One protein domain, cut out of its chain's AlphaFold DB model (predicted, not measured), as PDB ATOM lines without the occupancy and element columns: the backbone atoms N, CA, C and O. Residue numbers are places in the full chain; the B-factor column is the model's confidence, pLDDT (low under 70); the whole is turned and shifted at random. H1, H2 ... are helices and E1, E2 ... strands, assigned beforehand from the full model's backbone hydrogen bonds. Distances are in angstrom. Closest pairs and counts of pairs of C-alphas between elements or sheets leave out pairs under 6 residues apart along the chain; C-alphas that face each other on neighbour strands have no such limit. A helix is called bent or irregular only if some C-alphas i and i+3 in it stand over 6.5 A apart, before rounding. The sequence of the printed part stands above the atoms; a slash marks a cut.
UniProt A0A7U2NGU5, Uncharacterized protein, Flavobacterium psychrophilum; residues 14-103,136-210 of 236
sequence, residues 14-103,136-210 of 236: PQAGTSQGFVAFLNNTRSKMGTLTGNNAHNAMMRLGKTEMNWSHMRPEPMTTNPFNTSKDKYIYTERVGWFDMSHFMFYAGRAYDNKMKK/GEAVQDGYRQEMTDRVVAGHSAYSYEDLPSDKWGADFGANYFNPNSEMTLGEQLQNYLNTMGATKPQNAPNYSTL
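What this domain is: This is residues 14 to 103 and 136 to 210 of the 236 residues of an uncharacterized protein of Flavobacterium psychrophilum (UniProt A0A7U2NGU5). Two helices, H4 and H6, cross closely and make the core of a rounded body; H5 and H2 pack on them, and H7 packs on H6 with H1 side by side with H7. Of two small strand hairpins, E3 and E4 pack by E4 on H6, while E1 and E2 lie towards the outside, with E2 near H5 and E1 apart from it; the last stretch, residues 196 to 210, is a tail with no named element. The 165 printed residues hold seven helices and four strands, in the order H1 H2 E1 E2 H3 E3 E4 H4 H5 H6 H7, mostly helix, with two separate antiparallel sheets, E1 - E2 and E3 - E4. The whole is compact, with a radius of gyration of the C-alphas of 15.1 A and spans of 43 by 40 by 29 A.

Where its parts are: Begin at Pro 14 and go to C-alpha 19 at (93.292, -52.635, -4.646), where H1, residues 19 to 27, begins. H2 is residues 38 to 48, E1 51 to 54, E2 59 to 62, H3 66 to 70, E3 75 to 78 and E4 82 to 85. Find C-alpha 86 at (98.394, -46.995, 0.925); from there H4 runs 25.2 A to residue 103. H5, residues 136 to 152, is 24.5 A long, and H6, residues 162 to 176, is 19.8 A; H6 is neither bent nor irregular, but only just: C-alphas 173 and 176 are 6.2 A apart. H7, residues 185 to 195, ends at C-alpha 195 at (87.990, -44.662, -11.038).

How they stand to each other: Start at the hub, H4, which touches H6 at a steep tilt of 44 degrees, the same way, closest at the C-alphas of Ala 93 and Gly 173, 3.9 A. With residues 90 to 98 alone it touches H2, closest at C-alphas 48 and 94, 4.5 A. H5 and H6, a helical hairpin, touch at a shallow tilt of 27 degrees, closest at C-alphas 139 and 167, 5.6 A. H1 and H7 touch at 9 degrees, a shallow tilt, opposite ways, with C-alphas 23 and 186 closest at 5.4 A. In the hairpin E1 and E2, look at N 52 and O 61, 2.9 A; in E3 and E4, at N 78 and O 82, 2.8 A. Every O i to N i+4 pair is within hydrogen-bond range in H1, H2, H4, H6 and H7, against 12 of 13 in H5 and 0 of 1 in H3, where 2 of 2 O i to N i+3 pairs are within range.

The domain as a whole: The farthest C-alphas, of Lys 103 and Ser 208, are 43.7 A apart. Residues 104 to 135 are not printed, and C-alphas 103 and 136 stand 12.6 A apart across this cut. Of the links printed whole, none is long. Confidence is under 70 at residue 57 and residues 151 to 157.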
ATOM      1  N   PRO A  14     107.680 -57.327  -3.437       93.25
ATOM      2  CA  PRO A  14     106.951 -58.073  -2.405       93.25
ATOM      3  C   PRO A  14     105.709 -57.364  -1.849       93.25
ATOM      4  O   PRO A  14     104.864 -58.026  -1.249       93.25
ATOM      5  N   GLN A  15     105.612 -56.042  -2.024       94.50
ATOM      6  CA  GLN A  15     104.516 -55.211  -1.522       94.50
ATOM      7  C   GLN A  15     103.686 -54.548  -2.634       94.50
ATOM      8  O   GLN A  15     102.718 -53.840  -2.345       94.50
ATOM      9  N   ALA A  16     104.058 -54.772  -3.895       96.12
ATOM     10  CA  ALA A  16     103.314 -54.343  -5.067       96.12
ATOM     11  C   ALA A  16     102.110 -55.273  -5.269       96.12
ATOM     12  O   ALA A  16     102.244 -56.388  -5.784       96.12
ATOM     13  N   GLY A  17     100.934 -54.809  -4.853       97.19
ATOM     14  CA  GLY A  17      99.715 -55.608  -4.816       97.19
ATOM     15  C   GLY A  17      98.560 -55.011  -5.606       97.19
ATOM     16  O   GLY A  17      98.746 -54.315  -6.604       97.19
ATOM     17  N   THR A  18      97.341 -55.343  -5.186       98.44
ATOM     18  CA  THR A  18      96.097 -54.940  -5.867       98.44
ATOM     19  C   THR A  18      95.145 -54.227  -4.919       98.44
ATOM     20  O   THR A  18      95.131 -54.511  -3.722       98.44
ATOM     21  N   SER A  19      94.301 -53.337  -5.450       98.12
ATOM     22  CA  SER A  19      93.292 -52.635  -4.646       98.12
ATOM     23  C   SER A  19      92.363 -53.611  -3.918       98.12
ATOM     24  O   SER A  19      92.102 -53.426  -2.731       98.12
ATOM     25  N   GLN A  20      91.969 -54.715  -4.567       98.31
ATOM     26  CA  GLN A  20      91.177 -55.769  -3.923       98.31
ATOM     27  C   GLN A  20      91.944 -56.454  -2.786       98.31
ATOM     28  O   GLN A  20      91.363 -56.746  -1.742       98.31
ATOM     29  N   GLY A  21      93.244 -56.704  -2.974       98.31
ATOM     30  CA  GLY A  21      94.113 -57.269  -1.942       98.31
ATOM     31  C   GLY A  21      94.228 -56.354  -0.723       98.31
ATOM     32  O   GLY A  21      94.031 -56.806   0.407       98.31
ATOM     33  N   PHE A  22      94.421 -55.049  -0.941       98.38
ATOM     34  CA  PHE A  22      94.468 -54.076   0.149       98.38
ATOM     35  C   PHE A  22      93.122 -53.938   0.874       98.38
ATOM     36  O   PHE A  22      93.077 -53.919   2.102       98.38
ATOM     37  N   VAL A  23      92.003 -53.916   0.146       98.44
ATOM     38  CA  VAL A  23      90.659 -53.902   0.751       98.44
ATOM     39  C   VAL A  23      90.405 -55.178   1.556       98.44
ATOM     40  O   VAL A  23      89.888 -55.112   2.672       98.44
ATOM     41  N   ALA A  24      90.829 -56.341   1.057       98.31
ATOM     42  CA  ALA A  24      90.764 -57.587   1.814       98.31
ATOM     43  C   ALA A  24      91.620 -57.524   3.090       98.31
ATOM     44  O   ALA A  24      91.174 -57.976   4.146       98.31
ATOM     45  N   PHE A  25      92.811 -56.923   3.031       97.56
ATOM     46  CA  PHE A  25      93.620 -56.643   4.215       97.56
ATOM     47  C   PHE A  25      92.873 -55.728   5.204       97.56
ATOM     48  O   PHE A  25      92.745 -56.086   6.376       97.56
ATOM     49  N   LEU A  26      92.283 -54.615   4.747       96.88
ATOM     50  CA  LEU A  26      91.500 -53.701   5.591       96.88
ATOM     51  C   LEU A  26      90.321 -54.397   6.279       96.88
ATOM     52  O   LEU A  26      90.073 -54.164   7.468       96.88
ATOM     53  N   ASN A  27      89.618 -55.271   5.559       97.81
ATOM     54  CA  ASN A  27      88.506 -56.063   6.086       97.81
ATOM     55  C   ASN A  27      88.944 -57.013   7.212       97.81
ATOM     56  O   ASN A  27      88.151 -57.321   8.102       97.81
ATOM     57  N   ASN A  28      90.209 -57.442   7.200       96.12
ATOM     58  CA  ASN A  28      90.787 -58.385   8.159       96.12
ATOM     59  C   ASN A  28      91.679 -57.727   9.226       96.12
ATOM     60  O   ASN A  28      92.262 -58.422  10.059       96.12
ATOM     61  N   THR A  29      91.769 -56.396   9.252       93.38
ATOM     62  CA  THR A  29      92.386 -55.681  10.379       93.38
ATOM     63  C   THR A  29      91.666 -56.011  11.692       93.38
ATOM     64  O   THR A  29      90.501 -56.409  11.704       93.38
ATOM     65  N   ARG A  30      92.321 -55.787  12.840       91.31
ATOM     66  CA  ARG A  30      91.725 -56.041  14.168       91.31
ATOM     67  C   ARG A  30      90.371 -55.343  14.367       91.31
ATOM     68  O   ARG A  30      89.500 -55.882  15.041       91.31
ATOM     69  N   SER A  31      90.204 -54.149  13.800       92.44
ATOM     70  CA  SER A  31      88.964 -53.366  13.853       92.44
ATOM     71  C   SER A  31      87.993 -53.670  12.710       92.44
ATOM     72  O   SER A  31      86.923 -53.066  12.674       92.44
ATOM     73  N   LYS A  32      88.361 -54.562  11.779       96.56
ATOM     74  CA  LYS A  32      87.644 -54.829  10.526       96.56
ATOM     75  C   LYS A  32      87.332 -53.535   9.771       96.56
ATOM     76  O   LYS A  32      86.222 -53.330   9.299       96.56
ATOM     77  N   MET A  33      88.311 -52.631   9.711       96.12
ATOM     78  CA  MET A  33      88.134 -51.250   9.252       96.12
ATOM     79  C   MET A  33      87.413 -51.148   7.905       96.12
ATOM     80  O   MET A  33      86.538 -50.298   7.748       96.12
ATOM     81  N   GLY A  34      87.755 -52.021   6.958       97.56
ATOM     82  CA  GLY A  34      87.149 -52.014   5.629       97.56
ATOM     83  C   GLY A  34      85.662 -52.377   5.619       97.56
ATOM     84  O   GLY A  34      84.959 -51.941   4.721       97.56
ATOM     85  N   THR A  35      85.140 -53.076   6.635       98.50
ATOM     86  CA  THR A  35      83.726 -53.492   6.696       98.50
ATOM     87  C   THR A  35      82.830 -52.490   7.423       98.50
ATOM     88  O   THR A  35      81.658 -52.774   7.662       98.50
ATOM     89  N   LEU A  36      83.374 -51.360   7.880       98.44
ATOM     90  CA  LEU A  36      82.627 -50.390   8.677       98.44
ATOM     91  C   LEU A  36      81.745 -49.507   7.785       98.44
ATOM     92  O   LEU A  36      82.166 -49.103   6.703       98.44
ATOM     93  N   THR A  37      80.564 -49.149   8.288       98.44
ATOM     94  CA  THR A  37      79.607 -48.187   7.703       98.44
ATOM     95  C   THR A  37      79.189 -47.147   8.750       98.44
ATOM     96  O   THR A  37      79.511 -47.286   9.941       98.44
ATOM     97  N   GLY A  38      78.481 -46.090   8.336       98.00
ATOM     98  CA  GLY A  38      77.861 -45.138   9.260       98.00
ATOM     99  C   GLY A  38      78.857 -44.449  10.193       98.00
ATOM    100  O   GLY A  38      80.015 -44.183   9.852       98.00
ATOM    101  N   ASN A  39      78.425 -44.245  11.437       98.00
ATOM    102  CA  ASN A  39      79.249 -43.650  12.493       98.00
ATOM    103  C   ASN A  39      80.540 -44.436  12.769       98.00
ATOM    104  O   ASN A  39      81.551 -43.852  13.159       98.00
ATOM    105  N   ASN A  40      80.546 -45.755  12.554       98.25
ATOM    106  CA  ASN A  40      81.755 -46.551  12.749       98.25
ATOM    107  C   ASN A  40      82.802 -46.257  11.668       98.25
ATOM    108  O   ASN A  40      83.985 -46.139  11.995       98.25
ATOM    109  N   ALA A  41      82.372 -46.088  10.413       98.31
ATOM    110  CA  ALA A  41      83.243 -45.665   9.319       98.31
ATOM    111  C   ALA A  41      83.738 -44.228   9.522       98.31
ATOM    112  O   ALA A  41      84.937 -43.987   9.403       98.31
ATOM    113  N   HIS A  42      82.854 -43.303   9.919       98.31
ATOM    114  CA  HIS A  42      83.225 -41.930  10.293       98.31
ATOM    115  C   HIS A  42      84.347 -41.922  11.342       98.31
ATOM    116  O   HIS A  42      85.416 -41.352  11.131       98.31
ATOM    117  N   ASN A  43      84.142 -42.638  12.451       97.94
ATOM    118  CA  ASN A  43      85.123 -42.723  13.528       97.94
ATOM    119  C   ASN A  43      86.431 -43.383  13.075       97.94
ATOM    120  O   ASN A  43      87.493 -43.056  13.600       97.94
ATOM    121  N   ALA A  44      86.377 -44.333  12.138       97.06
ATOM    122  CA  ALA A  44      87.576 -44.926  11.560       97.06
ATOM    123  C   ALA A  44      88.356 -43.927  10.707       97.06
ATOM    124  O   ALA A  44      89.558 -43.794  10.921       97.06
ATOM    125  N   MET A  45      87.677 -43.179   9.836       98.00
ATOM    126  CA  MET A  45      88.305 -42.153   9.005       98.00
ATOM    127  C   MET A  45      88.946 -41.049   9.855       98.00
ATOM    128  O   MET A  45      90.116 -40.730   9.673       98.00
ATOM    129  N   MET A  46      88.250 -40.563  10.889       97.19
ATOM    130  CA  MET A  46      88.810 -39.591  11.840       97.19
ATOM    131  C   MET A  46      90.046 -40.121  12.579       97.19
ATOM    132  O   MET A  46      90.943 -39.358  12.924       97.19
ATOM    133  N   ARG A  47      90.111 -41.430  12.864       95.12
ATOM    134  CA  ARG A  47      91.279 -42.050  13.508       95.12
ATOM    135  C   ARG A  47      92.481 -42.167  12.572       95.12
ATOM    136  O   ARG A  47      93.599 -42.177  13.081       95.12
ATOM    137  N   LEU A  48      92.271 -42.266  11.258       95.06
ATOM    138  CA  LEU A  48      93.354 -42.392  10.278       95.06
ATOM    139  C   LEU A  48      94.249 -41.150  10.232       95.06
ATOM    140  O   LEU A  48      95.458 -41.291  10.146       95.06
ATOM    141  N   GLY A  49      93.681 -39.951  10.385       91.62
ATOM    142  CA  GLY A  49      94.432 -38.688  10.344       91.62
ATOM    143  C   GLY A  49      95.063 -38.263  11.673       91.62
ATOM    144  O   GLY A  49      95.570 -37.143  11.782       91.62
ATOM    145  N   LYS A  50      94.987 -39.101  12.717       90.38
ATOM    146  CA  LYS A  50      95.528 -38.764  14.039       90.38
ATOM    147  C   LYS A  50      97.034 -38.956  14.077       90.38
ATOM    148  O   LYS A  50      97.544 -39.999  13.669       90.38
ATOM    149  N   THR A  51      97.708 -37.971  14.653       86.06
ATOM    150  CA  THR A  51      99.140 -38.008  14.925       86.06
ATOM    151  C   THR A  51      99.418 -37.981  16.423       86.06
ATOM    152  O   THR A  51      98.625 -37.452  17.205       86.06
ATOM    153  N   GLU A  52     100.552 -38.545  16.823       84.06
ATOM    154  CA  GLU A  52     101.095 -38.456  18.178       84.06
ATOM    155  C   GLU A  52     102.515 -37.891  18.126       84.06
ATOM    156  O   GLU A  52     103.267 -38.171  17.194       84.06
ATOM    157  N   MET A  53     102.886 -37.065  19.106       81.19
ATOM    158  CA  MET A  53     104.227 -36.489  19.164       81.19
ATOM    159  C   MET A  53     105.253 -37.578  19.482       81.19
ATOM    160  O   MET A  53     105.285 -38.105  20.594       81.19
ATOM    161  N   ASN A  54     106.139 -37.866  18.533       77.38
ATOM    162  CA  ASN A  54     107.288 -38.719  18.764       77.38
ATOM    163  C   ASN A  54     108.471 -37.869  19.248       77.38
ATOM    164  O   ASN A  54     109.102 -37.141  18.481       77.38
ATOM    165  N   TRP A  55     108.805 -37.990  20.532       78.38
ATOM    166  CA  TRP A  55     109.919 -37.262  21.152       78.38
ATOM    167  C   TRP A  55     111.306 -37.708  20.679       78.38
ATOM    168  O   TRP A  55     112.253 -36.939  20.799       78.38
ATOM    169  N   SER A  56     111.438 -38.915  20.122       75.75
ATOM    170  CA  SER A  56     112.715 -39.398  19.578       75.75
ATOM    171  C   SER A  56     113.043 -38.759  18.230       75.75
ATOM    172  O   SER A  56     114.212 -38.561  17.921       75.75
ATOM    173  N   HIS A  57     112.021 -38.421  17.442       64.75
ATOM    174  CA  HIS A  57     112.169 -37.774  16.132       64.75
ATOM    175  C   HIS A  57     111.749 -36.297  16.149       64.75
ATOM    176  O   HIS A  57     111.802 -35.625  15.124       64.75
ATOM    177  N   MET A  58     111.329 -35.799  17.318       74.56
ATOM    178  CA  MET A  58     110.829 -34.441  17.545       74.56
ATOM    179  C   MET A  58     109.740 -34.014  16.547       74.56
ATOM    180  O   MET A  58     109.666 -32.844  16.173       74.56
ATOM    181  N   ARG A  59     108.874 -34.951  16.133       70.44
ATOM    182  CA  ARG A  59     107.807 -34.700  15.154       70.44
ATOM    183  C   ARG A  59     106.526 -35.484  15.450       70.44
ATOM    184  O   ARG A  59     106.605 -36.538  16.082       70.44
ATOM    185  N   PRO A  60     105.355 -35.017  14.986       76.62
ATOM    186  CA  PRO A  60     104.137 -35.821  14.986       76.62
ATOM    187  C   PRO A  60     104.251 -36.997  14.007       76.62
ATOM    188  O   PRO A  60     104.687 -36.802  12.876       76.62
ATOM    189  N   GLU A  61     103.817 -38.189  14.414       80.44
ATOM    190  CA  GLU A  61     103.779 -39.391  13.568       80.44
ATOM    191  C   GLU A  61     102.374 -40.004  13.512       80.44
ATOM    192  O   GLU A  61     101.622 -39.887  14.488       80.44
ATOM    193  N   PRO A  62     101.992 -40.661  12.400       83.50
ATOM    194  CA  PRO A  62     100.700 -41.331  12.276       83.50
ATOM    195  C   PRO A  62     100.471 -42.401  13.356       83.50
ATOM    196  O   PRO A  62     101.299 -43.281  13.579       83.50
ATOM    197  N   MET A  63      99.304 -42.378  14.005       84.44
ATOM    198  CA  MET A  63      98.995 -43.324  15.091       84.44
ATOM    199  C   MET A  63      98.428 -44.666  14.614       84.44
ATOM    200  O   MET A  63      98.448 -45.655  15.347       84.44
ATOM    201  N   THR A  64      97.811 -44.698  13.434       82.19
ATOM    202  CA  THR A  64      96.868 -45.767  13.061       82.19
ATOM    203  C   THR A  64      97.198 -46.477  11.760       82.19
ATOM    204  O   THR A  64      96.696 -47.582  11.555       82.19
ATOM    205  N   THR A  65      98.048 -45.896  10.915       83.88
ATOM    206  CA  THR A  65      98.427 -46.456   9.612       83.88
ATOM    207  C   THR A  65      99.639 -47.382   9.674       83.88
ATOM    208  O   THR A  65      99.831 -48.159   8.749       83.88
ATOM    209  N   ASN A  66     100.377 -47.434  10.792       82.62
ATOM    210  CA  ASN A  66     101.523 -48.341  10.976       82.62
ATOM    211  C   ASN A  66     101.271 -49.810  10.567       82.62
ATOM    212  O   ASN A  66     102.156 -50.416   9.965       82.62
ATOM    213  N   PRO A  67     100.097 -50.427  10.836       86.00
ATOM    214  CA  PRO A  67      99.834 -51.792  10.383       86.00
ATOM    215  C   PRO A  67      99.863 -51.957   8.855       86.00
ATOM    216  O   PRO A  67     100.125 -53.057   8.373       86.00
ATOM    217  N   PHE A  68      99.595 -50.897   8.090       89.88
ATOM    218  CA  PHE A  68      99.489 -50.937   6.628       89.88
ATOM    219  C   PHE A  68     100.855 -51.169   5.976       89.88
ATOM    220  O   PHE A  68     100.928 -51.860   4.961       89.88
ATOM    221  N   ASN A  69     101.937 -50.756   6.644       85.50
ATOM    222  CA  ASN A  69     103.315 -51.010   6.217       85.50
ATOM    223  C   ASN A  69     103.684 -52.495   6.164       85.50
ATOM    224  O   ASN A  69     104.649 -52.868   5.508       85.50
ATOM    225  N   THR A  70     102.911 -53.363   6.821       87.25
ATOM    226  CA  THR A  70     103.119 -54.821   6.778       87.25
ATOM    227  C   THR A  70     102.322 -55.515   5.672       87.25
ATOM    228  O   THR A  70     102.456 -56.723   5.475       87.25
ATOM    229  N   SER A  71     101.480 -54.774   4.945       92.00
ATOM    230  CA  SER A  71     100.672 -55.333   3.868       92.00
ATOM    231  C   SER A  71     101.546 -55.701   2.668       92.00
ATOM    232  O   SER A  71     102.379 -54.917   2.219       92.00
ATOM    233  N   LYS A  72     101.305 -56.882   2.090       94.69
ATOM    234  CA  LYS A  72     101.834 -57.249   0.762       94.69
ATOM    235  C   LYS A  72     101.155 -56.477  -0.378       94.69
ATOM    236  O   LYS A  72     101.583 -56.554  -1.519       94.69
ATOM    237  N   ASP A  73     100.056 -55.795  -0.063       96.44
ATOM    238  CA  ASP A  73      99.288 -54.949  -0.968       96.44
ATOM    239  C   ASP A  73      99.430 -53.471  -0.559       96.44
ATOM    240  O   ASP A  73      98.486 -52.698  -0.690       96.44
ATOM    241  N   LYS A  74     100.586 -53.089   0.008       95.00
ATOM    242  CA  LYS A  74     100.875 -51.710   0.435       95.00
ATOM    243  C   LYS A  74     100.923 -50.755  -0.757       95.00
ATOM    244  O   LYS A  74     100.400 -49.654  -0.643       95.00
ATOM    245  N   TYR A  75     101.519 -51.170  -1.877       96.56
ATOM    246  CA  TYR A  75     101.643 -50.331  -3.067       96.56
ATOM    247  C   TYR A  75     100.658 -50.751  -4.149       96.56
ATOM    248  O   TYR A  75     100.686 -51.898  -4.610       96.56
ATOM    249  N   ILE A  76      99.809 -49.820  -4.580       98.12
ATOM    250  CA  ILE A  76      98.767 -50.066  -5.583       98.12
ATOM    251  C   ILE A  76      99.055 -49.254  -6.838       98.12
ATOM    252  O   ILE A  76      99.153 -48.033  -6.780       98.12
ATOM    253  N   TYR A  77      99.146 -49.927  -7.985       98.19
ATOM    254  CA  TYR A  77      99.304 -49.253  -9.268       98.19
ATOM    255  C   TYR A  77      97.954 -48.879  -9.888       98.19
ATOM    256  O   TYR A  77      97.030 -49.699  -9.966       98.19
ATOM    257  N   THR A  78      97.870 -47.653 -10.396       97.88
ATOM    258  CA  THR A  78      96.745 -47.132 -11.169       97.88
ATOM    259  C   THR A  78      97.234 -46.540 -12.487       97.88
ATOM    260  O   THR A  78      98.257 -45.863 -12.536       97.88
ATOM    261  N   GLU A  79      96.500 -46.755 -13.578       96.19
ATOM    262  CA  GLU A  79      96.948 -46.271 -14.893       96.19
ATOM    263  C   GLU A  79      96.955 -44.737 -15.018       96.19
ATOM    264  O   GLU A  79      97.687 -44.194 -15.848       96.19
ATOM    265  N   ARG A  80      96.126 -44.036 -14.229       94.62
ATOM    266  CA  ARG A  80      95.970 -42.573 -14.318       94.62
ATOM    267  C   ARG A  80      96.920 -41.796 -13.414       94.62
ATOM    268  O   ARG A  80      97.255 -40.668 -13.757       94.62
ATOM    269  N   VAL A  81      97.311 -42.364 -12.274       94.62
ATOM    270  CA  VAL A  81      98.092 -41.656 -11.244       94.62
ATOM    271  C   VAL A  81      99.419 -42.353 -10.938       94.62
ATOM    272  O   VAL A  81     100.319 -41.747 -10.374       94.62
ATOM    273  N   GLY A  82      99.596 -43.599 -11.365       96.44
ATOM    274  CA  GLY A  82     100.791 -44.366 -11.057       96.44
ATOM    275  C   GLY A  82     100.636 -45.100  -9.733       96.44
ATOM    276  O   GLY A  82      99.562 -45.633  -9.436       96.44
ATOM    277  N   TRP A  83     101.720 -45.173  -8.971       97.06
ATOM    278  CA  TRP A  83     101.762 -45.894  -7.705       97.06
ATOM    279  C   TRP A  83     101.183 -45.075  -6.556       97.06
ATOM    280  O   TRP A  83     101.429 -43.877  -6.454       97.06
ATOM    281  N   PHE A  84     100.454 -45.760  -5.681       97.06
ATOM    282  CA  PHE A  84     100.049 -45.258  -4.379       97.06
ATOM    283  C   PHE A  84     100.705 -46.063  -3.269       97.06
ATOM    284  O   PHE A  84     100.603 -47.290  -3.286       97.06
ATOM    285  N   ASP A  85     101.292 -45.382  -2.288       94.94
ATOM    286  CA  ASP A  85     101.549 -45.927  -0.956       94.94
ATOM    287  C   ASP A  85     100.252 -45.823  -0.139       94.94
ATOM    288  O   ASP A  85      99.762 -44.734   0.178       94.94
ATOM    289  N   MET A  86      99.667 -46.969   0.212       96.19
ATOM    290  CA  MET A  86      98.394 -46.995   0.925       96.19
ATOM    291  C   MET A  86      98.484 -46.534   2.388       96.19
ATOM    292  O   MET A  86      97.453 -46.187   2.970       96.19
ATOM    293  N   SER A  87      99.671 -46.493   2.995       93.06
ATOM    294  CA  SER A  87      99.879 -45.883   4.313       93.06
ATOM    295  C   SER A  87      99.716 -44.368   4.235       93.06
ATOM    296  O   SER A  87      98.905 -43.813   4.985       93.06
ATOM    297  N   HIS A  88     100.401 -43.725   3.285       92.69
ATOM    298  CA  HIS A  88     100.266 -42.291   3.003       92.69
ATOM    299  C   HIS A  88      98.843 -41.943   2.570       92.69
ATOM    300  O   HIS A  88      98.183 -41.103   3.186       92.69
ATOM    301  N   PHE A  89      98.316 -42.672   1.584       97.25
ATOM    302  CA  PHE A  89      96.973 -42.458   1.056       97.25
ATOM    303  C   PHE A  89      95.915 -42.461   2.169       97.25
ATOM    304  O   PHE A  89      95.103 -41.540   2.279       97.25
ATOM    305  N   MET A  90      95.916 -43.486   3.028       97.81
ATOM    306  CA  MET A  90      94.900 -43.606   4.076       97.81
ATOM    307  C   MET A  90      95.119 -42.608   5.218       97.81
ATOM    308  O   MET A  90      94.138 -42.144   5.802       97.81
ATOM    309  N   PHE A  91      96.368 -42.242   5.528       95.94
ATOM    310  CA  PHE A  91      96.669 -41.193   6.503       95.94
ATOM    311  C   PHE A  91      96.108 -39.841   6.042       95.94
ATOM    312  O   PHE A  91      95.324 -39.216   6.766       95.94
ATOM    313  N   TYR A  92      96.422 -39.427   4.812       96.88
ATOM    314  CA  TYR A  92      95.963 -38.152   4.264       96.88
ATOM    315  C   TYR A  92      94.468 -38.125   3.949       96.88
ATOM    316  O   TYR A  92      93.846 -37.069   4.091       96.88
ATOM    317  N   ALA A  93      93.847 -39.275   3.668       98.56
ATOM    318  CA  ALA A  93      92.390 -39.393   3.669       98.56
ATOM    319  C   ALA A  93      91.792 -39.001   5.024       98.56
ATOM    320  O   ALA A  93      90.871 -38.186   5.094       98.56
ATOM    321  N   GLY A  94      92.360 -39.507   6.119       98.00
ATOM    322  CA  GLY A  94      91.933 -39.125   7.460       98.00
ATOM    323  C   GLY A  94      92.190 -37.649   7.782       98.00
ATOM    324  O   GLY A  94      91.326 -37.001   8.373       98.00
ATOM    325  N   ARG A  95      93.342 -37.093   7.373       96.81
ATOM    326  CA  ARG A  95      93.683 -35.666   7.567       96.81
ATOM    327  C   ARG A  95      92.696 -34.745   6.856       96.81
ATOM    328  O   ARG A  95      92.145 -33.831   7.469       96.81
ATOM    329  N   ALA A  96      92.445 -35.000   5.576       98.44
ATOM    330  CA  ALA A  96      91.531 -34.195   4.780       98.44
ATOM    331  C   ALA A  96      90.080 -34.347   5.253       98.44
ATOM    332  O   ALA A  96      89.332 -33.370   5.258       98.44
ATOM    333  N   TYR A  97      89.686 -35.536   5.718       98.56
ATOM    334  CA  TYR A  97      88.367 -35.742   6.311       98.56
ATOM    335  C   TYR A  97      88.186 -34.981   7.634       98.56
ATOM    336  O   TYR A  97      87.161 -34.335   7.830       98.56
ATOM    337  N   ASP A  98      89.187 -34.978   8.520       97.62
ATOM    338  CA  ASP A  98      89.167 -34.157   9.743       97.62
ATOM    339  C   ASP A  98      89.065 -32.658   9.410       97.62
ATOM    340  O   ASP A  98      88.254 -31.935   9.995       97.62
ATOM    341  N   ASN A  99      89.808 -32.196   8.399       97.94
ATOM    342  CA  ASN A  99      89.673 -30.834   7.888       97.94
ATOM    343  C   ASN A  99      88.251 -30.572   7.358       97.94
ATOM    344  O   ASN A  99      87.630 -29.582   7.737       97.94
ATOM    345  N   LYS A 100      87.671 -31.471   6.557       98.38
ATOM    346  CA  LYS A 100      86.276 -31.345   6.108       98.38
ATOM    347  C   LYS A 100      85.320 -31.185   7.292       98.38
ATOM    348  O   LYS A 100      84.511 -30.263   7.283       98.38
ATOM    349  N   MET A 101      85.458 -32.006   8.333       98.19
ATOM    350  CA  MET A 101      84.572 -31.919   9.493       98.19
ATOM    351  C   MET A 101      84.712 -30.597  10.252       98.19
ATOM    352  O   MET A 101      83.713 -30.010  10.668       98.19
ATOM    353  N   LYS A 102      85.941 -30.090  10.407       97.88
ATOM    354  CA  LYS A 102      86.197 -28.768  11.002       97.88
ATOM    355  C   LYS A 102      85.586 -27.645  10.171       97.88
ATOM    356  O   LYS A 102      85.002 -26.726  10.741       97.88
ATOM    357  N   LYS A 103      85.706 -27.725   8.843       98.25
ATOM    358  CA  LYS A 103      85.120 -26.764   7.904       98.25
ATOM    359  C   LYS A 103      83.601 -26.723   8.040       98.25
ATOM    360  O   LYS A 103      83.056 -25.650   8.269       98.25
ATOM    361  N   GLY A 136      93.613 -29.116  -0.005       95.94
ATOM    362  CA  GLY A 136      94.753 -28.200  -0.039       95.94
ATOM    363  C   GLY A 136      95.549 -28.170   1.270       95.94
ATOM    364  O   GLY A 136      96.776 -28.250   1.238       95.94
ATOM    365  N   GLU A 137      94.873 -28.123   2.419       95.69
ATOM    366  CA  GLU A 137      95.517 -28.171   3.741       95.69
ATOM    367  C   GLU A 137      96.234 -29.509   3.984       95.69
ATOM    368  O   GLU A 137      97.365 -29.532   4.470       95.69
ATOM    369  N   ALA A 138      95.616 -30.629   3.595       94.00
ATOM    370  CA  ALA A 138      96.226 -31.952   3.713       94.00
ATOM    371  C   ALA A 138      97.460 -32.101   2.801       94.00
ATOM    372  O   ALA A 138      98.481 -32.622   3.233       94.00
ATOM    373  N   VAL A 139      97.424 -31.569   1.577       93.19
ATOM    374  CA  VAL A 139      98.593 -31.555   0.679       93.19
ATOM    375  C   VAL A 139      99.727 -30.696   1.249       93.19
ATOM    376  O   VAL A 139     100.889 -31.087   1.175       93.19
ATOM    377  N   GLN A 140      99.421 -29.540   1.851       92.69
ATOM    378  CA  GLN A 140     100.437 -28.725   2.528       92.69
ATOM    379  C   GLN A 140     101.076 -29.464   3.712       92.69
ATOM    380  O   GLN A 140     102.281 -29.337   3.928       92.69
ATOM    381  N   ASP A 141     100.291 -30.243   4.462       88.88
ATOM    382  CA  ASP A 141     100.816 -31.153   5.484       88.88
ATOM    383  C   ASP A 141     101.763 -32.205   4.876       88.88
ATOM    384  O   ASP A 141     102.823 -32.430   5.451       88.88
ATOM    385  N   GLY A 142     101.428 -32.780   3.712       86.94
ATOM    386  CA  GLY A 142     102.293 -33.649   2.887       86.94
ATOM    387  C   GLY A 142     103.672 -33.060   2.650       86.94
ATOM    388  O   GLY A 142     104.683 -33.555   3.139       86.94
ATOM    389  N   TYR A 143     103.712 -31.893   2.012       87.62
ATOM    390  CA  TYR A 143     104.967 -31.185   1.749       87.62
ATOM    391  C   TYR A 143     105.786 -30.891   3.017       87.62
ATOM    392  O   TYR A 143     107.018 -30.957   2.988       87.62
ATOM    393  N   ARG A 144     105.129 -30.555   4.136       85.94
ATOM    394  CA  ARG A 144     105.808 -30.318   5.423       85.94
ATOM    395  C   ARG A 144     106.403 -31.598   6.005       85.94
ATOM    396  O   ARG A 144     107.505 -31.542   6.558       85.94
ATOM    397  N   GLN A 145     105.687 -32.714   5.889       81.50
ATOM    398  CA  GLN A 145     106.173 -34.023   6.305       81.50
ATOM    399  C   GLN A 145     107.412 -34.393   5.486       81.50
ATOM    400  O   GLN A 145     108.488 -34.506   6.069       81.50
ATOM    401  N   GLU A 146     107.312 -34.375   4.156       80.94
ATOM    402  CA  GLU A 146     108.424 -34.689   3.253       80.94
ATOM    403  C   GLU A 146     109.654 -33.798   3.484       80.94
ATOM    404  O   GLU A 146     110.800 -34.248   3.482       80.94
ATOM    405  N   MET A 147     109.448 -32.500   3.738       81.56
ATOM    406  CA  MET A 147     110.542 -31.584   4.077       81.56
ATOM    407  C   MET A 147     111.234 -31.950   5.395       81.56
ATOM    408  O   MET A 147     112.448 -31.777   5.516       81.56
ATOM    409  N   THR A 148     110.480 -32.453   6.370       75.44
ATOM    410  CA  THR A 148     111.028 -32.930   7.644       75.44
ATOM    411  C   THR A 148     111.776 -34.245   7.444       75.44
ATOM    412  O   THR A 148     112.891 -34.387   7.950       75.44
ATOM    413  N   ASP A 149     111.221 -35.167   6.651       71.94
ATOM    414  CA  ASP A 149     111.848 -36.445   6.304       71.94
ATOM    415  C   ASP A 149     113.207 -36.268   5.629       71.94
ATOM    416  O   ASP A 149     114.139 -36.988   5.971       71.94
ATOM    417  N   ARG A 150     113.414 -35.231   4.805       70.31
ATOM    418  CA  ARG A 150     114.755 -34.932   4.249       70.31
ATOM    419  C   ARG A 150     115.848 -34.805   5.316       70.31
ATOM    420  O   ARG A 150     117.011 -35.064   5.025       70.31
ATOM    421  N   VAL A 151     115.490 -34.361   6.521       67.31
ATOM    422  CA  VAL A 151     116.429 -34.138   7.628       67.31
ATOM    423  C   VAL A 151     116.544 -35.372   8.525       67.31
ATOM    424  O   VAL A 151     117.638 -35.666   9.004       67.31
ATOM    425  N   VAL A 152     115.440 -36.088   8.765       65.94
ATOM    426  CA  VAL A 152     115.385 -37.179   9.759       65.94
ATOM    427  C   VAL A 152     115.421 -38.590   9.160       65.94
ATOM    428  O   VAL A 152     115.825 -39.527   9.845       65.94
ATOM    429  N   ALA A 153     115.030 -38.740   7.895       61.09
ATOM    430  CA  ALA A 153     114.881 -39.997   7.162       61.09
ATOM    431  C   ALA A 153     115.122 -39.774   5.652       61.09
ATOM    432  O   ALA A 153     114.269 -40.046   4.811       61.09
ATOM    433  N   GLY A 154     116.295 -39.234   5.296       58.03
ATOM    434  CA  GLY A 154     116.579 -38.754   3.936       58.03
ATOM    435  C   GLY A 154     116.451 -39.798   2.817       58.03
ATOM    436  O   GLY A 154     116.225 -39.420   1.674       58.03
ATOM    437  N   HIS A 155     116.535 -41.093   3.140       60.59
ATOM    438  CA  HIS A 155     116.356 -42.207   2.199       60.59
ATOM    439  C   HIS A 155     114.900 -42.418   1.749       60.59
ATOM    440  O   HIS A 155     114.665 -43.201   0.835       60.59
ATOM    441  N   SER A 156     113.948 -41.746   2.398       65.25
ATOM    442  CA  SER A 156     112.503 -41.865   2.175       65.25
ATOM    443  C   SER A 156     111.889 -40.616   1.541       65.25
ATOM    444  O   SER A 156     110.822 -40.682   0.950       65.25
ATOM    445  N   ALA A 157     112.545 -39.464   1.677       69.00
ATOM    446  CA  ALA A 157     111.908 -38.197   1.369       69.00
ATOM    447  C   ALA A 157     111.655 -38.023  -0.135       69.00
ATOM    448  O   ALA A 157     112.584 -38.084  -0.948       69.00
ATOM    449  N   TYR A 158     110.420 -37.662  -0.474       78.56
ATOM    450  CA  TYR A 158     109.928 -37.440  -1.827       78.56
ATOM    451  C   TYR A 158     110.071 -38.667  -2.729       78.56
ATOM    452  O   TYR A 158     110.366 -38.501  -3.921       78.56
ATOM    453  N   SER A 159     109.857 -39.876  -2.200       83.25
ATOM    454  CA  SER A 159     109.646 -41.046  -3.047       83.25
ATOM    455  C   SER A 159     108.502 -40.760  -4.019       83.25
ATOM    456  O   SER A 159     107.617 -39.926  -3.793       83.25
ATOM    457  N   TYR A 160     108.574 -41.354  -5.203       87.12
ATOM    458  CA  TYR A 160     107.837 -40.834  -6.348       87.12
ATOM    459  C   TYR A 160     106.306 -40.941  -6.225       87.12
ATOM    460  O   TYR A 160     105.576 -40.236  -6.933       87.12
ATOM    461  N   GLU A 161     105.840 -41.819  -5.346       87.88
ATOM    462  CA  GLU A 161     104.456 -42.073  -4.979       87.88
ATOM    463  C   GLU A 161     103.938 -41.219  -3.818       87.88
ATOM    464  O   GLU A 161     102.718 -41.117  -3.699       87.88
ATOM    465  N   ASP A 162     104.787 -40.594  -2.997       89.06
ATOM    466  CA  ASP A 162     104.372 -39.999  -1.714       89.06
ATOM    467  C   ASP A 162     103.360 -38.865  -1.908       89.06
ATOM    468  O   ASP A 162     102.180 -39.000  -1.589       89.06
ATOM    469  N   LEU A 163     103.772 -37.765  -2.545       92.00
ATOM    470  CA  LEU A 163     102.902 -36.603  -2.754       92.00
ATOM    471  C   LEU A 163     101.654 -36.898  -3.613       92.00
ATOM    472  O   LEU A 163     100.587 -36.336  -3.329       92.00
ATOM    473  N   PRO A 164     101.714 -37.748  -4.660       95.00
ATOM    474  CA  PRO A 164     100.503 -38.254  -5.302       95.00
ATOM    475  C   PRO A 164      99.591 -39.021  -4.331       95.00
ATOM    476  O   PRO A 164      98.381 -38.783  -4.329       95.00
ATOM    477  N   SER A 165     100.137 -39.898  -3.483       96.12
ATOM    478  CA  SER A 165      99.364 -40.641  -2.474       96.12
ATOM    479  C   SER A 165      98.685 -39.702  -1.490       96.12
ATOM    480  O   SER A 165      97.487 -39.850  -1.241       96.12
ATOM    481  N   ASP A 166      99.401 -38.688  -1.014       95.88
ATOM    482  CA  ASP A 166      98.878 -37.672  -0.107       95.88
ATOM    483  C   ASP A 166      97.691 -36.938  -0.733       95.88
ATOM    484  O   ASP A 166      96.617 -36.842  -0.136       95.88
ATOM    485  N   LYS A 167      97.847 -36.454  -1.974       97.62
ATOM    486  CA  LYS A 167      96.795 -35.694  -2.658       97.62
ATOM    487  C   LYS A 167      95.557 -36.531  -2.940       97.62
ATOM    488  O   LYS A 167      94.445 -36.080  -2.670       97.62
ATOM    489  N   TRP A 168      95.722 -37.717  -3.514       98.38
ATOM    490  CA  TRP A 168      94.577 -38.539  -3.910       98.38
ATOM    491  C   TRP A 168      93.935 -39.249  -2.720       98.38
ATOM    492  O   TRP A 168      92.725 -39.483  -2.747       98.38
ATOM    493  N   GLY A 169      94.703 -39.507  -1.660       98.44
ATOM    494  CA  GLY A 169      94.187 -39.874  -0.348       98.44
ATOM    495  C   GLY A 169      93.347 -38.751   0.249       98.44
ATOM    496  O   GLY A 169      92.201 -38.971   0.635       98.44
ATOM    497  N   ALA A 170      93.863 -37.519   0.245       98.62
ATOM    498  CA  ALA A 170      93.129 -36.348   0.710       98.62
ATOM    499  C   ALA A 170      91.820 -36.119  -0.066       98.62
ATOM    500  O   ALA A 170      90.777 -35.884   0.549       98.62
ATOM    501  N   ASP A 171      91.846 -36.243  -1.395       98.75
ATOM    502  CA  ASP A 171      90.640 -36.157  -2.227       98.75
ATOM    503  C   ASP A 171      89.635 -37.271  -1.895       98.75
ATOM    504  O   ASP A 171      88.452 -36.989  -1.694       98.75
ATOM    505  N   PHE A 172      90.099 -38.512  -1.697       98.81
ATOM    506  CA  PHE A 172      89.234 -39.599  -1.235       98.81
ATOM    507  C   PHE A 172      88.553 -39.248   0.087       98.81
ATOM    508  O   PHE A 172      87.332 -39.338   0.193       98.81
ATOM    509  N   GLY A 173      89.322 -38.826   1.091       98.62
ATOM    510  CA  GLY A 173      88.802 -38.521   2.420       98.62
ATOM    511  C   GLY A 173      87.812 -37.356   2.433       98.62
ATOM    512  O   GLY A 173      86.744 -37.464   3.029       98.62
ATOM    513  N   ALA A 174      88.141 -36.245   1.772       98.44
ATOM    514  CA  ALA A 174      87.304 -35.047   1.791       98.44
ATOM    515  C   ALA A 174      86.115 -35.125   0.817       98.44
ATOM    516  O   ALA A 174      84.992 -34.751   1.171       98.44
ATOM    517  N   ASN A 175      86.337 -35.618  -0.401       98.44
ATOM    518  CA  ASN A 175      85.390 -35.438  -1.502       98.44
ATOM    519  C   ASN A 175      84.634 -36.716  -1.878       98.44
ATOM    520  O   ASN A 175      83.500 -36.615  -2.341       98.44
ATOM    521  N   TYR A 176      85.208 -37.904  -1.658       98.56
ATOM    522  CA  TYR A 176      84.573 -39.167  -2.053       98.56
ATOM    523  C   TYR A 176      83.943 -39.930  -0.884       98.56
ATOM    524  O   TYR A 176      82.824 -40.430  -0.993       98.56
ATOM    525  N   PHE A 177      84.651 -40.029   0.242       98.69
ATOM    526  CA  PHE A 177      84.202 -40.778   1.404       98.69
ATOM    527  C   PHE A 177      82.951 -40.142   2.014       98.69
ATOM    528  O   PHE A 177      82.909 -38.956   2.363       98.69
ATOM    529  N   ASN A 178      81.929 -40.973   2.187       98.25
ATOM    530  CA  ASN A 178      80.657 -40.590   2.760       98.25
ATOM    531  C   ASN A 178      80.226 -41.623   3.813       98.25
ATOM    532  O   ASN A 178      79.853 -42.745   3.451       98.25
ATOM    533  N   PRO A 179      80.216 -41.272   5.113       97.56
ATOM    534  CA  PRO A 179      79.774 -42.194   6.155       97.56
ATOM    535  C   PRO A 179      78.272 -42.504   6.081       97.56
ATOM    536  O   PRO A 179      77.855 -43.524   6.618       97.56
ATOM    537  N   ASN A 180      77.469 -41.671   5.411       97.56
ATOM    538  CA  ASN A 180      76.031 -41.891   5.232       97.56
ATOM    539  C   ASN A 180      75.707 -42.815   4.046       97.56
ATOM    540  O   ASN A 180      74.539 -43.106   3.803       97.56
ATOM    541  N   SER A 181      76.717 -43.250   3.288       97.19
ATOM    542  CA  SER A 181      76.545 -44.263   2.247       97.19
ATOM    543  C   SER A 181      76.235 -45.632   2.862       97.19
ATOM    544  O   SER A 181      76.740 -45.969   3.934       97.19
ATOM    545  N   GLU A 182      75.458 -46.452   2.151       97.19
ATOM    546  CA  GLU A 182      75.259 -47.868   2.498       97.19
ATOM    547  C   GLU A 182      76.525 -48.705   2.259       97.19
ATOM    548  O   GLU A 182      76.684 -49.776   2.843       97.19
ATOM    549  N   MET A 183      77.446 -48.201   1.434       98.38
ATOM    550  CA  MET A 183      78.721 -48.852   1.162       98.38
ATOM    551  C   MET A 183      79.661 -48.782   2.366       98.38
ATOM    552  O   MET A 183      79.868 -47.725   2.971       98.38
ATOM    553  N   THR A 184      80.326 -49.896   2.636       98.69
ATOM    554  CA  THR A 184      81.431 -49.987   3.590       98.69
ATOM    555  C   THR A 184      82.614 -49.105   3.179       98.69
ATOM    556  O   THR A 184      82.791 -48.765   2.007       98.69
ATOM    557  N   LEU A 185      83.474 -48.753   4.140       98.62
ATOM    558  CA  LEU A 185      84.704 -47.996   3.879       98.62
ATOM    559  C   LEU A 185      85.563 -48.665   2.792       98.62
ATOM    560  O   LEU A 185      86.074 -47.984   1.906       98.62
ATOM    561  N   GLY A 186      85.694 -49.992   2.838       98.62
ATOM    562  CA  GLY A 186      86.454 -50.776   1.869       98.62
ATOM    563  C   GLY A 186      85.844 -50.745   0.468       98.62
ATOM    564  O   GLY A 186      86.580 -50.610  -0.505       98.62
ATOM    565  N   GLU A 187      84.516 -50.801   0.347       98.81
ATOM    566  CA  GLU A 187      83.829 -50.666  -0.946       98.81
ATOM    567  C   GLU A 187      83.991 -49.261  -1.534       98.81
ATOM    568  O   GLU A 187      84.234 -49.119  -2.732       98.81
ATOM    569  N   GLN A 188      83.902 -48.216  -0.703       98.81
ATOM    570  CA  GLN A 188      84.130 -46.840  -1.154       98.81
ATOM    571  C   GLN A 188      85.572 -46.661  -1.643       98.81
ATOM    572  O   GLN A 188      85.787 -46.116  -2.724       98.81
ATOM    573  N   LEU A 189      86.550 -47.187  -0.899       98.81
ATOM    574  CA  LEU A 189      87.956 -47.173  -1.302       98.81
ATOM    575  C   LEU A 189      88.178 -47.935  -2.616       98.81
ATOM    576  O   LEU A 189      88.827 -47.420  -3.525       98.81
ATOM    577  N   GLN A 190      87.613 -49.140  -2.743       98.75
ATOM    578  CA  GLN A 190      87.718 -49.944  -3.960       98.75
ATOM    579  C   GLN A 190      87.169 -49.193  -5.172       98.75
ATOM    580  O   GLN A 190      87.820 -49.149  -6.218       98.75
ATOM    581  N   ASN A 191      85.978 -48.605  -5.041       98.75
ATOM    582  CA  ASN A 191      85.345 -47.876  -6.130       98.75
ATOM    583  C   ASN A 191      86.164 -46.649  -6.523       98.75
ATOM    584  O   ASN A 191      86.392 -46.439  -7.713       98.75
ATOM    585  N   TYR A 192      86.668 -45.896  -5.548       98.69
ATOM    586  CA  TYR A 192      87.518 -44.742  -5.802       98.69
ATOM    587  C   TYR A 192      88.806 -45.122  -6.547       98.69
ATOM    588  O   TYR A 192      89.085 -44.569  -7.613       98.69
ATOM    589  N   LEU A 193      89.539 -46.135  -6.070       98.56
ATOM    590  CA  LEU A 193      90.744 -46.647  -6.737       98.56
ATOM    591  C   LEU A 193      90.443 -47.148  -8.163       98.56
ATOM    592  O   LEU A 193      91.224 -46.910  -9.088       98.56
ATOM    593  N   ASN A 194      89.285 -47.777  -8.382       98.25
ATOM    594  CA  ASN A 194      88.854 -48.201  -9.717       98.25
ATOM    595  C   ASN A 194      88.636 -47.015 -10.669       98.25
ATOM    596  O   ASN A 194      88.981 -47.123 -11.844       98.25
ATOM    597  N   THR A 195      88.135 -45.865 -10.190       97.69
ATOM    598  CA  THR A 195      87.990 -44.662 -11.038       97.69
ATOM    599  C   THR A 195      89.333 -44.130 -11.557       97.69
ATOM    600  O   THR A 195      89.393 -43.491 -12.615       97.69
ATOM    601  N   MET A 196      90.427 -44.435 -10.851       96.50
ATOM    602  CA  MET A 196      91.798 -44.090 -11.235       96.50
ATOM    603  C   MET A 196      92.458 -45.156 -12.124       96.50
ATOM    604  O   MET A 196      93.582 -44.972 -12.590       96.50
ATOM    605  N   GLY A 197      91.755 -46.252 -12.419       97.56
ATOM    606  CA  GLY A 197      92.280 -47.354 -13.218       97.56
ATOM    607  C   GLY A 197      93.216 -48.262 -12.425       97.56
ATOM    608  O   GLY A 197      94.236 -48.688 -12.963       97.56
ATOM    609  N   ALA A 198      92.905 -48.528 -11.149       98.00
ATOM    610  CA  ALA A 198      93.616 -49.537 -10.368       98.00
ATOM    611  C   ALA A 198      93.648 -50.879 -11.106       98.00
ATOM    612  O   ALA A 198      92.626 -51.380 -11.577       98.00
ATOM    613  N   THR A 199      94.841 -51.450 -11.223       97.94
ATOM    614  CA  THR A 199      95.081 -52.624 -12.060       97.94
ATOM    615  C   THR A 199      96.160 -53.513 -11.450       97.94
ATOM    616  O   THR A 199      96.633 -53.282 -10.338       97.94
ATOM    617  N   LYS A 200      96.530 -54.581 -12.159       97.62
ATOM    618  CA  LYS A 200      97.618 -55.460 -11.731       97.62
ATOM    619  C   LYS A 200      98.939 -54.680 -11.695       97.62
ATOM    620  O   LYS A 200      99.229 -53.970 -12.659       97.62
ATOM    621  N   PRO A 201      99.779 -54.864 -10.664       96.94
ATOM    622  CA  PRO A 201     101.034 -54.128 -10.530       96.94
ATOM    623  C   PRO A 201     101.988 -54.381 -11.708       96.94
ATOM    624  O   PRO A 201     102.741 -53.493 -12.087       96.94
ATOM    625  N   GLN A 202     101.895 -55.548 -12.360       97.00
ATOM    626  CA  GLN A 202     102.674 -55.896 -13.557       97.00
ATOM    627  C   GLN A 202     102.426 -54.974 -14.758       97.00
ATOM    628  O   GLN A 202     103.223 -54.979 -15.691       97.00
ATOM    629  N   ASN A 203     101.334 -54.205 -14.751       96.50
ATOM    630  CA  ASN A 203     101.025 -53.250 -15.809       96.50
ATOM    631  C   ASN A 203     101.756 -51.910 -15.632       96.50
ATOM    632  O   ASN A 203     101.701 -51.077 -16.534       96.50
ATOM    633  N   ALA A 204     102.431 -51.691 -14.499       95.50
ATOM    634  CA  ALA A 204     103.227 -50.491 -14.300       95.50
ATOM    635  C   ALA A 204     104.466 -50.488 -15.217       95.50
ATOM    636  O   ALA A 204     105.172 -51.501 -15.273       95.50
ATOM    637  N   PRO A 205     104.796 -49.358 -15.877       94.50
ATOM    638  CA  PRO A 205     105.975 -49.231 -16.737       94.50
ATOM    639  C   PRO A 205     107.289 -49.651 -16.068       94.50
ATOM    640  O   PRO A 205     108.149 -50.245 -16.714       94.50
ATOM    641  N   ASN A 206     107.427 -49.394 -14.765       92.81
ATOM    642  CA  ASN A 206     108.614 -49.715 -13.974       92.81
ATOM    643  C   ASN A 206     108.511 -51.024 -13.175       92.81
ATOM    644  O   ASN A 206     109.399 -51.311 -12.375       92.81
ATOM    645  N   TYR A 207     107.471 -51.849 -13.361       93.19
ATOM    646  CA  TYR A 207     107.295 -53.057 -12.542       93.19
ATOM    647  C   TYR A 207     108.515 -53.995 -12.594       93.19
ATOM    648  O   TYR A 207     108.935 -54.567 -11.585       93.19
ATOM    649  N   SER A 208     109.105 -54.165 -13.781       91.38
ATOM    650  CA  SER A 208     110.261 -55.044 -13.987       91.38
ATOM    651  C   SER A 208     111.508 -54.560 -13.242       91.38
ATOM    652  O   SER A 208     112.296 -55.398 -12.792       91.38
ATOM    653  N   THR A 209     111.646 -53.247 -13.049       88.38
ATOM    654  CA  THR A 209     112.778 -52.599 -12.378       88.38
ATOM    655  C   THR A 209     112.547 -52.363 -10.891       88.38
ATOM    656  O   THR A 209     113.494 -51.978 -10.215       88.38
ATOM    657  N   LEU A 210     111.343 -52.630 -10.363       89.19
ATOM    658  CA  LEU A 210     111.090 -52.497  -8.929       89.19
ATOM    659  C   LEU A 210     112.067 -53.366  -8.109       89.19
ATOM    660  O   LEU A 210     112.297 -54.538  -8.471       89.19
TER     661      LEU A 210